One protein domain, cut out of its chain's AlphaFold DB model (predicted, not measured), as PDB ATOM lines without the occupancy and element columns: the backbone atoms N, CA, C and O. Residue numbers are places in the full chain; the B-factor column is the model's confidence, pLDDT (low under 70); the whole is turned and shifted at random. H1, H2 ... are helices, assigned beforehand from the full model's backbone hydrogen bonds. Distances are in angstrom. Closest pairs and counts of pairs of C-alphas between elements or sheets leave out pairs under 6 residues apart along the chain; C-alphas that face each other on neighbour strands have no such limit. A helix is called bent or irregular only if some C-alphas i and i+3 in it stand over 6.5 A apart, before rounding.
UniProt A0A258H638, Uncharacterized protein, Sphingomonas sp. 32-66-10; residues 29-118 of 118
ATOM      1  N   TYR A  29     -34.252  24.500 -30.963       86.94
ATOM      2  CA  TYR A  29     -33.103  23.662 -31.330       86.94
ATOM      3  C   TYR A  29     -33.422  22.165 -31.188       86.94
ATOM      4  O   TYR A  29     -33.258  21.389 -32.134       86.94
ATOM      5  N   HIS A  30     -33.961  21.741 -30.039       87.38
ATOM      6  CA  HIS A  30     -34.337  20.338 -29.815       87.38
ATOM      7  C   HIS A  30     -35.444  19.866 -30.758       87.38
ATOM      8  O   HIS A  30     -35.379  18.755 -31.292       87.38
ATOM      9  N   CYS A  31     -36.447  20.712 -30.997       91.00
ATOM     10  CA  CYS A  31     -37.517  20.387 -31.929       91.00
ATOM     11  C   CYS A  31     -37.005  20.284 -33.375       91.00
ATOM     12  O   CYS A  31     -37.415  19.368 -34.092       91.00
ATOM     13  N   ALA A  32     -36.074  21.153 -33.792       91.38
ATOM     14  CA  ALA A  32     -35.430  21.066 -35.102       91.38
ATOM     15  C   ALA A  32     -34.732  19.714 -35.296       91.38
ATOM     16  O   ALA A  32     -34.940  19.046 -36.311       91.38
ATOM     17  N   ILE A  33     -33.954  19.278 -34.300       89.38
ATOM     18  CA  ILE A  33     -33.214  18.013 -34.362       89.38
ATOM     19  C   ILE A  33     -34.168  16.819 -34.378       89.38
ATOM     20  O   ILE A  33     -33.958  15.897 -35.161       89.38
ATOM     21  N   ILE A  34     -35.239  16.828 -33.578       90.56
ATOM     22  CA  ILE A  34     -36.240  15.752 -33.605       90.56
ATOM     23  C   ILE A  34     -36.838  15.596 -35.000       90.56
ATOM     24  O   ILE A  34     -36.865  14.486 -35.534       90.56
ATOM     25  N   PHE A  35     -37.294  16.689 -35.616       91.81
ATOM     26  CA  PHE A  35     -37.892  16.604 -36.947       91.81
ATOM     27  C   PHE A  35     -36.865  16.318 -38.041       91.81
ATOM     28  O   PHE A  35     -37.211  15.651 -39.011       91.81
ATOM     29  N   LEU A  36     -35.601  16.720 -37.878       87.94
ATOM     30  CA  LEU A  36     -34.508  16.279 -38.747       87.94
ATOM     31  C   LEU A  36     -34.279  14.767 -38.648       87.94
ATOM     32  O   LEU A  36     -34.126  14.106 -39.675       87.94
ATOM     33  N   THR A  37     -34.270  14.216 -37.435       86.50
ATOM     34  CA  THR A  37     -34.110  12.778 -37.198       86.50
ATOM     35  C   THR A  37     -35.276  11.992 -37.790       86.50
ATOM     36  O   THR A  37     -35.039  11.023 -38.503       86.50
ATOM     37  N   LEU A  38     -36.522  12.431 -37.576       86.50
ATOM     38  CA  LEU A  38     -37.702  11.796 -38.171       86.50
ATOM     39  C   LEU A  38     -37.684  11.887 -39.706       86.50
ATOM     40  O   LEU A  38     -37.887  10.877 -40.372       86.50
ATOM     41  N   ASP A  39     -37.368  13.053 -40.276       85.69
ATOM     42  CA  ASP A  39     -37.260  13.259 -41.731       85.69
ATOM     43  C   ASP A  39     -36.180  12.360 -42.367       85.69
ATOM     44  O   ASP A  39     -36.379  11.848 -43.467       85.69
ATOM     45  N   ARG A  40     -35.061  12.116 -41.665       82.88
ATOM     46  CA  ARG A  40     -33.982  11.209 -42.110       82.88
ATOM     47  C   ARG A  40     -34.295   9.726 -41.897       82.88
ATOM     48  O   ARG A  40     -33.849   8.905 -42.691       82.88
ATOM     49  N   ALA A  41     -35.008   9.380 -40.827       77.56
ATOM     50  CA  ALA A  41     -35.363   8.000 -40.493       77.56
ATOM     51  C   ALA A  41     -36.544   7.469 -41.319       77.56
ATOM     52  O   ALA A  41     -36.775   6.261 -41.356       77.56
ATOM     53  N   THR A  42     -37.300   8.356 -41.967       75.31
ATOM     54  CA  THR A  42     -38.476   7.967 -42.738       75.31
ATOM     55  C   THR A  42     -38.074   7.383 -44.090       75.31
ATOM     56  O   THR A  42     -37.563   8.092 -44.961       75.31
ATOM     57  N   ASP A  43     -38.362   6.097 -44.300       75.81
ATOM     58  CA  ASP A  43     -38.338   5.507 -45.635       75.81
ATOM     59  C   ASP A  43     -39.482   6.093 -46.472       75.81
ATOM     60  O   ASP A  43     -40.669   5.905 -46.199       75.81
ATOM     61  N   ARG A  44     -39.108   6.833 -47.515       70.50
ATOM     62  CA  ARG A  44     -40.044   7.598 -48.342       70.50
ATOM     63  C   ARG A  44     -41.005   6.724 -49.149       70.50
ATOM     64  O   ARG A  44     -41.985   7.254 -49.659       70.50
ATOM     65  N   GLN A  45     -40.733   5.425 -49.289       64.12
ATOM     66  CA  GLN A  45     -41.581   4.508 -50.059       64.12
ATOM     67  C   GLN A  45     -42.716   3.891 -49.230       64.12
ATOM     68  O   GLN A  45     -43.712   3.452 -49.799       64.12
ATOM     69  N   SER A  46     -42.581   3.859 -47.903       76.38
ATOM     70  CA  SER A  46     -43.479   3.123 -47.001       76.38
ATOM     71  C   SER A  46     -44.288   4.016 -46.055       76.38
ATOM     72  O   SER A  46     -45.114   3.513 -45.292       76.38
ATOM     73  N   VAL A  47     -44.097   5.337 -46.117       82.00
ATOM     74  CA  VAL A  47     -44.742   6.298 -45.215       82.00
ATOM     75  C   VAL A  47     -45.684   7.237 -45.960       82.00
ATOM     76  O   VAL A  47     -45.437   7.621 -47.101       82.00
ATOM     77  N   ASP A  48     -46.783   7.603 -45.291       84.94
ATOM     78  CA  ASP A  48     -47.773   8.553 -45.800       84.94
ATOM     79  C   ASP A  48     -47.076   9.846 -46.281       84.94
ATOM     80  O   ASP A  48     -46.401  10.512 -45.483       84.94
ATOM     81  N   PRO A  49     -47.251  10.252 -47.554       85.56
ATOM     82  CA  PRO A  49     -46.700  11.500 -48.076       85.56
ATOM     83  C   PRO A  49     -47.041  12.731 -47.229       85.56
ATOM     84  O   PRO A  49     -46.235  13.654 -47.128       85.56
ATOM     85  N   LYS A  50     -48.206  12.754 -46.572       86.19
ATOM     86  CA  LYS A  50     -48.600  13.847 -45.672       86.19
ATOM     87  C   LYS A  50     -47.711  13.921 -44.439       86.19
ATOM     88  O   LYS A  50     -47.412  15.020 -43.981       86.19
ATOM     89  N   PHE A  51     -47.287  12.775 -43.911       86.69
ATOM     90  CA  PHE A  51     -46.364  12.731 -42.784       86.69
ATOM     91  C   PHE A  51     -45.001  13.294 -43.187       86.69
ATOM     92  O   PHE A  51     -44.487  14.159 -42.486       86.69
ATOM     93  N   LEU A  52     -44.483  12.894 -44.355       86.75
ATOM     94  CA  LEU A  52     -43.232  13.422 -44.910       86.75
ATOM     95  C   LEU A  52     -43.270  14.945 -45.081       86.75
ATOM     96  O   LEU A  52     -42.336  15.642 -44.684       86.75
ATOM     97  N   VAL A  53     -44.359  15.472 -45.648       89.25
ATOM     98  CA  VAL A  53     -44.545  16.922 -45.792       89.25
ATOM     99  C   VAL A  53     -44.594  17.586 -44.418       89.25
ATOM    100  O   VAL A  53     -43.863  18.543 -44.191       89.25
ATOM    101  N   ALA A  54     -45.379  17.061 -43.473       89.50
ATOM    102  CA  ALA A  54     -45.500  17.639 -42.138       89.50
ATOM    103  C   ALA A  54     -44.159  17.676 -41.383       89.50
ATOM    104  O   ALA A  54     -43.794  18.720 -40.836       89.50
ATOM    105  N   THR A  55     -43.397  16.575 -41.382       91.38
ATOM    106  CA  THR A  55     -42.074  16.523 -40.740       91.38
ATOM    107  C   THR A  55     -41.099  17.481 -41.407       91.38
ATOM    108  O   THR A  55     -40.382  18.203 -40.715       91.38
ATOM    109  N   HIS A  56     -41.110  17.550 -42.740       90.88
ATOM    110  CA  HIS A  56     -40.253  18.463 -43.482       90.88
ATOM    111  C   HIS A  56     -40.596  19.932 -43.204       90.88
ATOM    112  O   HIS A  56     -39.698  20.732 -42.953       90.88
ATOM    113  N   THR A  57     -41.882  20.296 -43.197       93.25
ATOM    114  CA  THR A  57     -42.346  21.659 -42.903       93.25
ATOM    115  C   THR A  57     -41.966  22.082 -41.485       93.25
ATOM    116  O   THR A  57     -41.447  23.181 -41.305       93.25
ATOM    117  N   LEU A  58     -42.172  21.218 -40.485       94.81
ATOM    118  CA  LEU A  58     -41.800  21.503 -39.095       94.81
ATOM    119  C   LEU A  58     -40.287  21.669 -38.945       94.81
ATOM    120  O   LEU A  58     -39.839  22.661 -38.376       94.81
ATOM    121  N   LYS A  59     -39.505  20.750 -39.521       93.12
ATOM    122  CA  LYS A  59     -38.042  20.835 -39.569       93.12
ATOM    123  C   LYS A  59     -37.591  22.185 -40.135       93.12
ATOM    124  O   LYS A  59     -36.848  22.909 -39.480       93.12
ATOM    125  N   THR A  60     -38.049  22.534 -41.335       92.62
ATOM    126  CA  THR A  60     -37.643  23.771 -42.018       92.62
ATOM    127  C   THR A  60     -38.061  25.010 -41.235       92.62
ATOM    128  O   THR A  60     -37.284  25.957 -41.136       92.62
ATOM    129  N   TRP A  61     -39.251  25.001 -40.633       94.44
ATOM    130  CA  TRP A  61     -39.702  26.114 -39.807       94.44
ATOM    131  C   TRP A  61     -38.817  26.321 -38.576       94.44
ATOM    132  O   TRP A  61     -38.387  27.446 -38.335       94.44
ATOM    133  N   TYR A  62     -38.493  25.260 -37.833       94.00
ATOM    134  CA  TYR A  62     -37.606  25.384 -36.675       94.00
ATOM    135  C   TYR A  62     -36.211  25.861 -37.080       94.00
ATOM    136  O   TYR A  62     -35.723  26.831 -36.508       94.00
ATOM    137  N   PHE A  63     -35.610  25.284 -38.126       91.31
ATOM    138  CA  PHE A  63     -34.296  25.734 -38.602       91.31
ATOM    139  C   PHE A  63     -34.285  27.183 -39.095       91.31
ATOM    140  O   PHE A  63     -33.275  27.858 -38.940       91.31
ATOM    141  N   SER A  64     -35.397  27.692 -39.635       91.44
ATOM    142  CA  SER A  64     -35.496  29.098 -40.063       91.44
ATOM    143  C   SER A  64     -35.396  30.110 -38.916       91.44
ATOM    144  O   SER A  64     -35.247  31.304 -39.164       91.44
ATOM    145  N   ARG A  65     -35.499  29.643 -37.668       89.44
ATOM    146  CA  ARG A  65     -35.468  30.462 -36.451       89.44
ATOM    147  C   ARG A  65     -34.149  30.339 -35.692       89.44
ATOM    148  O   ARG A  65     -33.970  31.027 -34.693       89.44
ATOM    149  N   MET A  66     -33.262  29.461 -36.149       87.38
ATOM    150  CA  MET A  66     -31.985  29.184 -35.506       87.38
ATOM    151  C   MET A  66     -30.899  30.113 -36.049       87.38
ATOM    152  O   MET A  66     -30.902  30.485 -37.224       87.38
ATOM    153  N   SER A  67     -29.948  30.459 -35.191       86.94
ATOM    154  CA  SER A  67     -28.687  31.082 -35.581       86.94
ATOM    155  C   SER A  67     -27.787  30.099 -36.343       86.94
ATOM    156  O   SER A  67     -27.972  28.881 -36.305       86.94
ATOM    157  N   GLU A  68     -26.774  30.624 -37.034       82.00
ATOM    158  CA  GLU A  68     -25.781  29.806 -37.743       82.00
ATOM    159  C   GLU A  68     -25.007  28.877 -36.788       82.00
ATOM    160  O   GLU A  68     -24.734  27.723 -37.120       82.00
ATOM    161  N   GLU A  69     -24.724  29.350 -35.572       82.62
ATOM    162  CA  GLU A  69     -24.051  28.583 -34.518       82.62
ATOM    163  C   GLU A  69     -24.911  27.399 -34.055       82.62
ATOM    164  O   GLU A  69     -24.438  26.261 -33.985       82.62
ATOM    165  N   GLU A  70     -26.201  27.637 -33.813       82.25
ATOM    166  CA  GLU A  70     -27.159  26.588 -33.454       82.25
ATOM    167  C   GLU A  70     -27.366  25.596 -34.607       82.25
ATOM    168  O   GLU A  70     -27.474  24.386 -34.390       82.25
ATOM    169  N   PHE A  71     -27.378  26.077 -35.854       78.94
ATOM    170  CA  PHE A  71     -27.447  25.215 -37.031       78.94
ATOM    171  C   PHE A  71     -26.222  24.296 -37.123       78.94
ATOM    172  O   PHE A  71     -26.375  23.090 -37.327       78.94
ATOM    173  N   ALA A  72     -25.013  24.826 -36.918       80.00
ATOM    174  CA  ALA A  72     -23.783  24.036 -36.919       80.00
ATOM    175  C   ALA A  72     -23.768  22.987 -35.789       80.00
ATOM    176  O   ALA A  72     -23.377  21.837 -36.016       80.00
ATOM    177  N   ALA A  73     -24.259  23.352 -34.601       78.19
ATOM    178  CA  ALA A  73     -24.375  22.452 -33.455       78.19
ATOM    179  C   ALA A  73     -25.405  21.326 -33.669       78.19
ATOM    180  O   ALA A  73     -25.246  20.234 -33.118       78.19
ATOM    181  N   SER A  74     -26.418  21.541 -34.518       74.50
ATOM    182  CA  SER A  74     -27.523  20.591 -34.707       74.50
ATOM    183  C   SER A  74     -27.070  19.184 -35.113       74.50
ATOM    184  O   SER A  74     -27.650  18.203 -34.652       74.50
ATOM    185  N   ASN A  75     -25.988  19.055 -35.895       70.69
ATOM    186  CA  ASN A  75     -25.437  17.752 -36.280       70.69
ATOM    187  C   ASN A  75     -24.921  16.945 -35.078       70.69
ATOM    188  O   ASN A  75     -25.054  15.724 -35.078       70.69
ATOM    189  N   GLN A  76     -24.378  17.607 -34.052       71.25
ATOM    190  CA  GLN A  76     -23.936  16.957 -32.812       71.25
ATOM    191  C   GLN A  76     -25.140  16.550 -31.952       71.25
ATOM    192  O   GLN A  76     -25.159  15.471 -31.363       71.25
ATOM    193  N   GLY A  77     -26.196  17.371 -31.937       74.56
ATOM    194  CA  GLY A  77     -27.435  17.062 -31.222       74.56
ATOM    195  C   GLY A  77     -28.181  15.830 -31.755       74.56
ATOM    196  O   GLY A  77     -28.877  15.160 -30.990       74.56
ATOM    197  N   ILE A  78     -28.009  15.479 -33.037       79.00
ATOM    198  CA  ILE A  78     -28.630  14.288 -33.651       79.00
ATOM    199  C   ILE A  78     -28.213  13.000 -32.938       79.00
ATOM    200  O   ILE A  78     -29.049  12.119 -32.745       79.00
ATOM    201  N   GLU A  79     -26.946  12.867 -32.542       79.81
ATOM    202  CA  GLU A  79     -26.463  11.658 -31.866       79.81
ATOM    203  C   GLU A  79     -27.116  11.484 -30.493       79.81
ATOM    204  O   GLU A  79     -27.571  10.386 -30.170       79.81
ATOM    205  N   SER A  80     -27.262  12.576 -29.739       77.25
ATOM    206  CA  SER A  80     -27.964  12.592 -28.451       77.25
ATOM    207  C   SER A  80     -29.435  12.198 -28.599       77.25
ATOM    208  O   SER A  80     -29.917  11.331 -27.871       77.25
ATOM    209  N   ILE A  81     -30.144  12.757 -29.587       77.50
ATOM    210  CA  ILE A  81     -31.535  12.370 -29.866       77.50
ATOM    211  C   ILE A  81     -31.620  10.904 -30.296       77.50
ATOM    212  O   ILE A  81     -32.485  10.180 -29.818       77.50
ATOM    213  N   ASN A  82     -30.718  10.428 -31.157       78.12
ATOM    214  CA  ASN A  82     -30.700   9.030 -31.587       78.12
ATOM    215  C   ASN A  82     -30.439   8.062 -30.426       78.12
ATOM    216  O   ASN A  82     -31.018   6.974 -30.405       78.12
ATOM    217  N   ALA A  83     -29.591   8.438 -29.467       80.06
ATOM    218  CA  ALA A  83     -29.375   7.659 -28.254       80.06
ATOM    219  C   ALA A  83     -30.668   7.552 -27.426       80.06
ATOM    220  O   ALA A  83     -31.030   6.452 -27.007       80.06
ATOM    221  N   GLU A  84     -31.413   8.652 -27.281       75.62
ATOM    222  CA  GLU A  84     -32.717   8.655 -26.605       75.62
ATOM    223  C   GLU A  84     -33.785   7.857 -27.369       75.62
ATOM    224  O   GLU A  84     -34.494   7.065 -26.755       75.62
ATOM    225  N   VAL A  85     -33.851   7.959 -28.703       73.69
ATOM    226  CA  VAL A  85     -34.756   7.143 -29.544       73.69
ATOM    227  C   VAL A  85     -34.497   5.650 -29.348       73.69
ATOM    228  O   VAL A  85     -35.441   4.870 -29.241       73.69
ATOM    229  N   ARG A  86     -33.224   5.234 -29.311       78.00
ATOM    230  CA  ARG A  86     -32.850   3.826 -29.095       78.00
ATOM    231  C   ARG A  86     -33.208   3.344 -27.695       78.00
ATOM    232  O   ARG A  86     -33.529   2.171 -27.533       78.00
ATOM    233  N   ARG A  87     -33.114   4.229 -26.699       81.62
ATOM    234  CA  ARG A  87     -33.441   3.929 -25.303       81.62
ATOM    235  C   ARG A  87     -34.946   3.799 -25.099       81.62
ATOM    236  O   ARG A  87     -35.386   2.838 -24.476       81.62
ATOM    237  N   ASP A  88     -35.712   4.757 -25.611       79.88
ATOM    238  CA  ASP A  88     -37.167   4.783 -25.523       79.88
ATOM    239  C   ASP A  88     -37.780   5.573 -26.702       79.88
ATOM    240  O   ASP A  88     -37.858   6.809 -26.675       79.88
ATOM    241  N   PRO A  89     -38.274   4.884 -27.745       74.56
ATOM    242  CA  PRO A  89     -38.857   5.547 -28.908       74.56
ATOM    243  C   PRO A  89     -40.170   6.278 -28.580       74.56
ATOM    244  O   PRO A  89     -40.567   7.190 -29.312       74.56
ATOM    245  N   THR A  90     -40.847   5.920 -27.483       80.62
ATOM    246  CA  THR A  90     -42.114   6.556 -27.090       80.62
ATOM    247  C   THR A  90     -41.897   7.976 -26.572       80.62
ATOM    248  O   THR A  90     -42.730   8.855 -26.817       80.62
ATOM    249  N   ILE A  91     -40.744   8.233 -25.944       79.44
ATOM    250  CA  ILE A  91     -40.345   9.567 -25.486       79.44
ATOM    251  C   ILE A  91     -40.217  10.506 -26.682       79.44
ATOM    252  O   ILE A  91     -40.825  11.575 -26.685       79.44
ATOM    253  N   VAL A  92     -39.516  10.099 -27.741       81.06
ATOM    254  CA  VAL A  92     -39.339  10.960 -28.921       81.06
ATOM    255  C   VAL A  92     -40.659  11.216 -29.639       81.06
ATOM    256  O   VAL A  92     -40.902  12.346 -30.058       81.06
ATOM    257  N   ALA A  93     -41.557  10.231 -29.712       84.38
ATOM    258  CA  ALA A  93     -42.899  10.445 -30.254       84.38
ATOM    259  C   ALA A  93     -43.702  11.476 -29.433       84.38
ATOM    260  O   ALA A  93     -44.350  12.359 -30.002       84.38
ATOM    261  N   SER A  94     -43.633  11.403 -28.098       88.75
ATOM    262  CA  SER A  94     -44.277  12.371 -27.199       88.75
ATOM    263  C   SER A  94     -43.714  13.786 -27.383       88.75
ATOM    264  O   SER A  94     -44.472  14.748 -27.521       88.75
ATOM    265  N   ILE A  95     -42.389  13.914 -27.466       89.38
ATOM    266  CA  ILE A  95     -41.718  15.208 -27.633       89.38
ATOM    267  C   ILE A  95     -41.991  15.783 -29.027       89.38
ATOM    268  O   ILE A  95     -42.355  16.953 -29.137       89.38
ATOM    269  N   ALA A  96     -41.932  14.971 -30.087       91.44
ATOM    270  CA  ALA A  96     -42.298  15.388 -31.440       91.44
ATOM    271  C   ALA A  96     -43.737  15.923 -31.493       91.44
ATOM    272  O   ALA A  96     -43.994  16.979 -32.073       91.44
ATOM    273  N   LYS A  97     -44.680  15.241 -30.828       93.94
ATOM    274  CA  LYS A  97     -46.070  15.702 -30.713       93.94
ATOM    275  C   LYS A  97     -46.171  17.035 -29.969       93.94
ATOM    276  O   LYS A  97     -46.936  17.906 -30.389       93.94
ATOM    277  N   ALA A  98     -45.420  17.207 -28.882       94.94
ATOM    278  CA  ALA A  98     -45.387  18.456 -28.128       94.94
ATOM    279  C   ALA A  98     -44.833  19.614 -28.977       94.94
ATOM    280  O   ALA A  98     -45.480  20.660 -29.061       94.94
ATOM    281  N   CYS A  99     -43.724  19.399 -29.695       95.12
ATOM    282  CA  CYS A  99     -43.167  20.357 -30.650       95.12
ATOM    283  C   CYS A  99     -44.188  20.722 -31.743       95.12
ATOM    284  O   CYS A  99     -44.510  21.895 -31.915       95.12
ATOM    285  N   ALA A 100     -44.789  19.735 -32.419       95.50
ATOM    286  CA  ALA A 100     -45.806  19.986 -33.446       95.50
ATOM    287  C   ALA A 100     -46.998  20.794 -32.904       95.50
ATOM    288  O   ALA A 100     -47.457  21.735 -33.545       95.50
ATOM    289  N   THR A 101     -47.464  20.476 -31.692       96.38
ATOM    290  CA  THR A 101     -48.556  21.210 -31.031       96.38
ATOM    291  C   THR A 101     -48.158  22.654 -30.713       96.38
ATOM    292  O   THR A 101     -48.978  23.565 -30.832       96.38
ATOM    293  N   ARG A 102     -46.907  22.886 -30.297       95.56
ATOM    294  CA  ARG A 102     -46.364  24.230 -30.052       95.56
ATOM    295  C   ARG A 102     -46.300  25.036 -31.348       95.56
ATOM    296  O   ARG A 102     -46.757  26.177 -31.367       95.56
ATOM    297  N   ALA A 103     -45.781  24.433 -32.417       95.31
ATOM    298  CA  ALA A 103     -45.721  25.040 -33.740       95.31
ATOM    299  C   ALA A 103     -47.124  25.408 -34.243       95.31
ATOM    300  O   ALA A 103     -47.355  26.560 -34.589       95.31
ATOM    301  N   ASP A 104     -48.094  24.493 -34.180       94.38
ATOM    302  CA  ASP A 104     -49.472  24.739 -34.635       94.38
ATOM    303  C   ASP A 104     -50.145  25.920 -33.908       94.38
ATOM    304  O   ASP A 104     -50.839  26.747 -34.506       94.38
ATOM    305  N   LYS A 105     -49.853  26.093 -32.614       95.12
ATOM    306  CA  LYS A 105     -50.329  27.251 -31.845       95.12
ATOM    307  C   LYS A 105     -49.682  28.567 -32.287       95.12
ATOM    308  O   LYS A 105     -50.313  29.614 -32.122       95.12
ATOM    309  N   ASN A 106     -48.496  28.545 -32.896       94.88
ATOM    310  CA  ASN A 106     -47.786  29.737 -33.352       94.88
ATOM    311  C   ASN A 106     -48.393  30.302 -34.665       94.88
ATOM    312  O   ASN A 106     -48.407  29.620 -35.694       94.88
ATOM    313  N   PRO A 107     -48.875  31.562 -34.688       95.56
ATOM    314  CA  PRO A 107     -49.412  32.183 -35.903       95.56
ATOM    315  C   PRO A 107     -48.400  32.306 -37.056       95.56
ATOM    316  O   PRO A 107     -48.788  32.262 -38.224       95.56
ATOM    317  N   GLU A 108     -47.107  32.463 -36.761       94.69
ATOM    318  CA  GLU A 108     -46.047  32.520 -37.776       94.69
ATOM    319  C   GLU A 108     -45.880  31.180 -38.478       94.69
ATOM    320  O   GLU A 108     -45.813  31.149 -39.706       94.69
ATOM    321  N   PHE A 109     -45.903  30.082 -37.718       95.19
ATOM    322  CA  PHE A 109     -45.891  28.739 -38.287       95.19
ATOM    323  C   PHE A 109     -47.100  28.511 -39.189       95.19
ATOM    324  O   PHE A 109     -46.938  28.043 -40.308       95.19
ATOM    325  N   ARG A 110     -48.307  28.892 -38.754       93.50
ATOM    326  CA  ARG A 110     -49.520  28.720 -39.571       93.50
ATOM    327  C   ARG A 110     -49.426  29.452 -40.913       93.50
ATOM    328  O   ARG A 110     -49.808  28.894 -41.939       93.50
ATOM    329  N   ARG A 111     -48.867  30.669 -40.930       92.88
ATOM    330  CA  ARG A 111     -48.594  31.411 -42.176       92.88
ATOM    331  C   ARG A 111     -47.521  30.731 -43.026       92.88
ATOM    332  O   ARG A 111     -47.702  30.600 -44.233       92.88
ATOM    333  N   PHE A 112     -46.437  30.279 -42.398       92.56
ATOM    334  CA  PHE A 112     -45.355  29.558 -43.062       92.56
ATOM    335  C   PHE A 112     -45.855  28.259 -43.711       92.56
ATOM    336  O   PHE A 112     -45.695  28.070 -44.915       92.56
ATOM    337  N   ALA A 113     -46.546  27.404 -42.957       90.12
ATOM    338  CA  ALA A 113     -47.104  26.142 -43.428       90.12
ATOM    339  C   ALA A 113     -48.093  26.348 -44.585       90.12
ATOM    340  O   ALA A 113     -48.008  25.654 -45.595       90.12
ATOM    341  N   ALA A 114     -48.960  27.366 -44.506       86.75
ATOM    342  CA  ALA A 114     -49.879  27.712 -45.591       86.75
ATOM    343  C   ALA A 114     -49.168  28.149 -46.887       86.75
ATOM    344  O   ALA A 114     -49.759  28.072 -47.962       86.75
ATOM    345  N   SER A 115     -47.926  28.634 -46.802       83.56
ATOM    346  CA  SER A 115     -47.098  28.953 -47.973       83.56
ATOM    347  C   SER A 115     -46.300  27.754 -48.490       83.56
ATOM    348  O   SER A 115     -46.116  27.637 -49.695       83.56
ATOM    349  N   ALA A 116     -45.875  26.856 -47.598       72.38
ATOM    350  CA  ALA A 116     -45.059  25.685 -47.916       72.38
ATOM    351  C   ALA A 116     -45.869  24.492 -48.465       72.38
ATOM    352  O   ALA A 116     -45.286  23.580 -49.040       72.38
ATOM    353  N   MET A 117     -47.191  24.484 -48.263       64.62
ATOM    354  CA  MET A 117     -48.110  23.417 -48.693       64.62
ATOM    355  C   MET A 117     -48.936  23.770 -49.948       64.62
ATOM    356  O   MET A 117     -49.924  23.092 -50.229       64.62
ATOM    357  N   LYS A 118     -48.581  24.847 -50.660       59.03
ATOM    358  CA  LYS A 118     -49.159  25.201 -51.968       59.03
ATOM    359  C   LYS A 118     -48.430  24.479 -53.090       59.03
ATOM    360  O   LYS A 118     -49.129  24.096 -54.051       59.03
TER     361      LYS A 118
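Overview. This is residues 29 to 118 of the 118 residues of an uncharacterized protein of Sphingomonas sp. 32-66-10 (UniProt A0A258H638). Helix H1 sits in the middle, between H2 on one side and the kinked H3 on the other, while H4 crosses one side of H1, running from the last turns of H3 to H5. H5 turns off at the far end of H4 and packs on H2. The printed part has 90 residues with five named helices, H1 to H5 in order along the chain, and no named strand; the class is all helix, and the helix packing is mostly crossed. The whole is compact, with a radius of gyration of the C-alphas of 12.9 A and spans of 36 by 34 by 21 A.

Arrangement. Start at H1, residues 29 to 41, which is a hub together with H4, residues 89 to 105; they touch three other helices each. It forms a helical hairpin with H2, residues 49 to 63: they touch at a shallow tilt of 32 degrees, opposite ways, with the C-alphas of Phe 35 and Lys 59 closest at 5.0 A. H3, residues 68 to 87, touches H1 at a steep tilt of 62 degrees, the same way, closest at the C-alphas of Ile 33 and Ile 78, 5.9 A. H4, residues 89 to 105, touches residues 31 to 35 of H1 at a steep tilt of 61 degrees, with the C-alphas of Cys 31 and Cys 99 closest at 5.8 A. H3 and H4 form a second helical hairpin, at 42 degrees and opposite ways, closest at the C-alphas of Val 85 and Val 92, 6.0 A. H5, residues 107 to 116, touches H2, closest at the C-alphas of Thr 57 and Ala 113, 6.6 A. H4 and H5 only just touch, only at the corner, with 3 pairs of C-alphas within 8 A. H5 is apart from H1 and H3. In H1, H2, H4 and H5 every O i to N i+4 pair is within hydrogen-bond range; in H3, 12 of 16 are.

Along the chain. Find C-alpha 29 at (-33.103, 23.662, -31.330), where H1 begins; it runs 18.3 A. H2 runs 21.1 A. H3 runs 29.7 A, with a kink of 44 degrees near residue 76, and is only just irregular: C-alphas 72 and 75 are 6.53 A apart. H4 runs 24.7 A from C-alpha 89 at (-38.857, 5.547, -28.908). H5 runs 14.3 A to C-alpha 116 at (-45.059, 25.685, -47.916).

Size, cuts and confidence. The two C-alphas farthest apart are those of Arg 87 and Lys 118, 37.6 A. The printed part has no cut and no long link. Residues 45 to 50 stand free. The mean pLDDT of the printed part is 85.1; look for values under 70 at residues 45, 117 and 118.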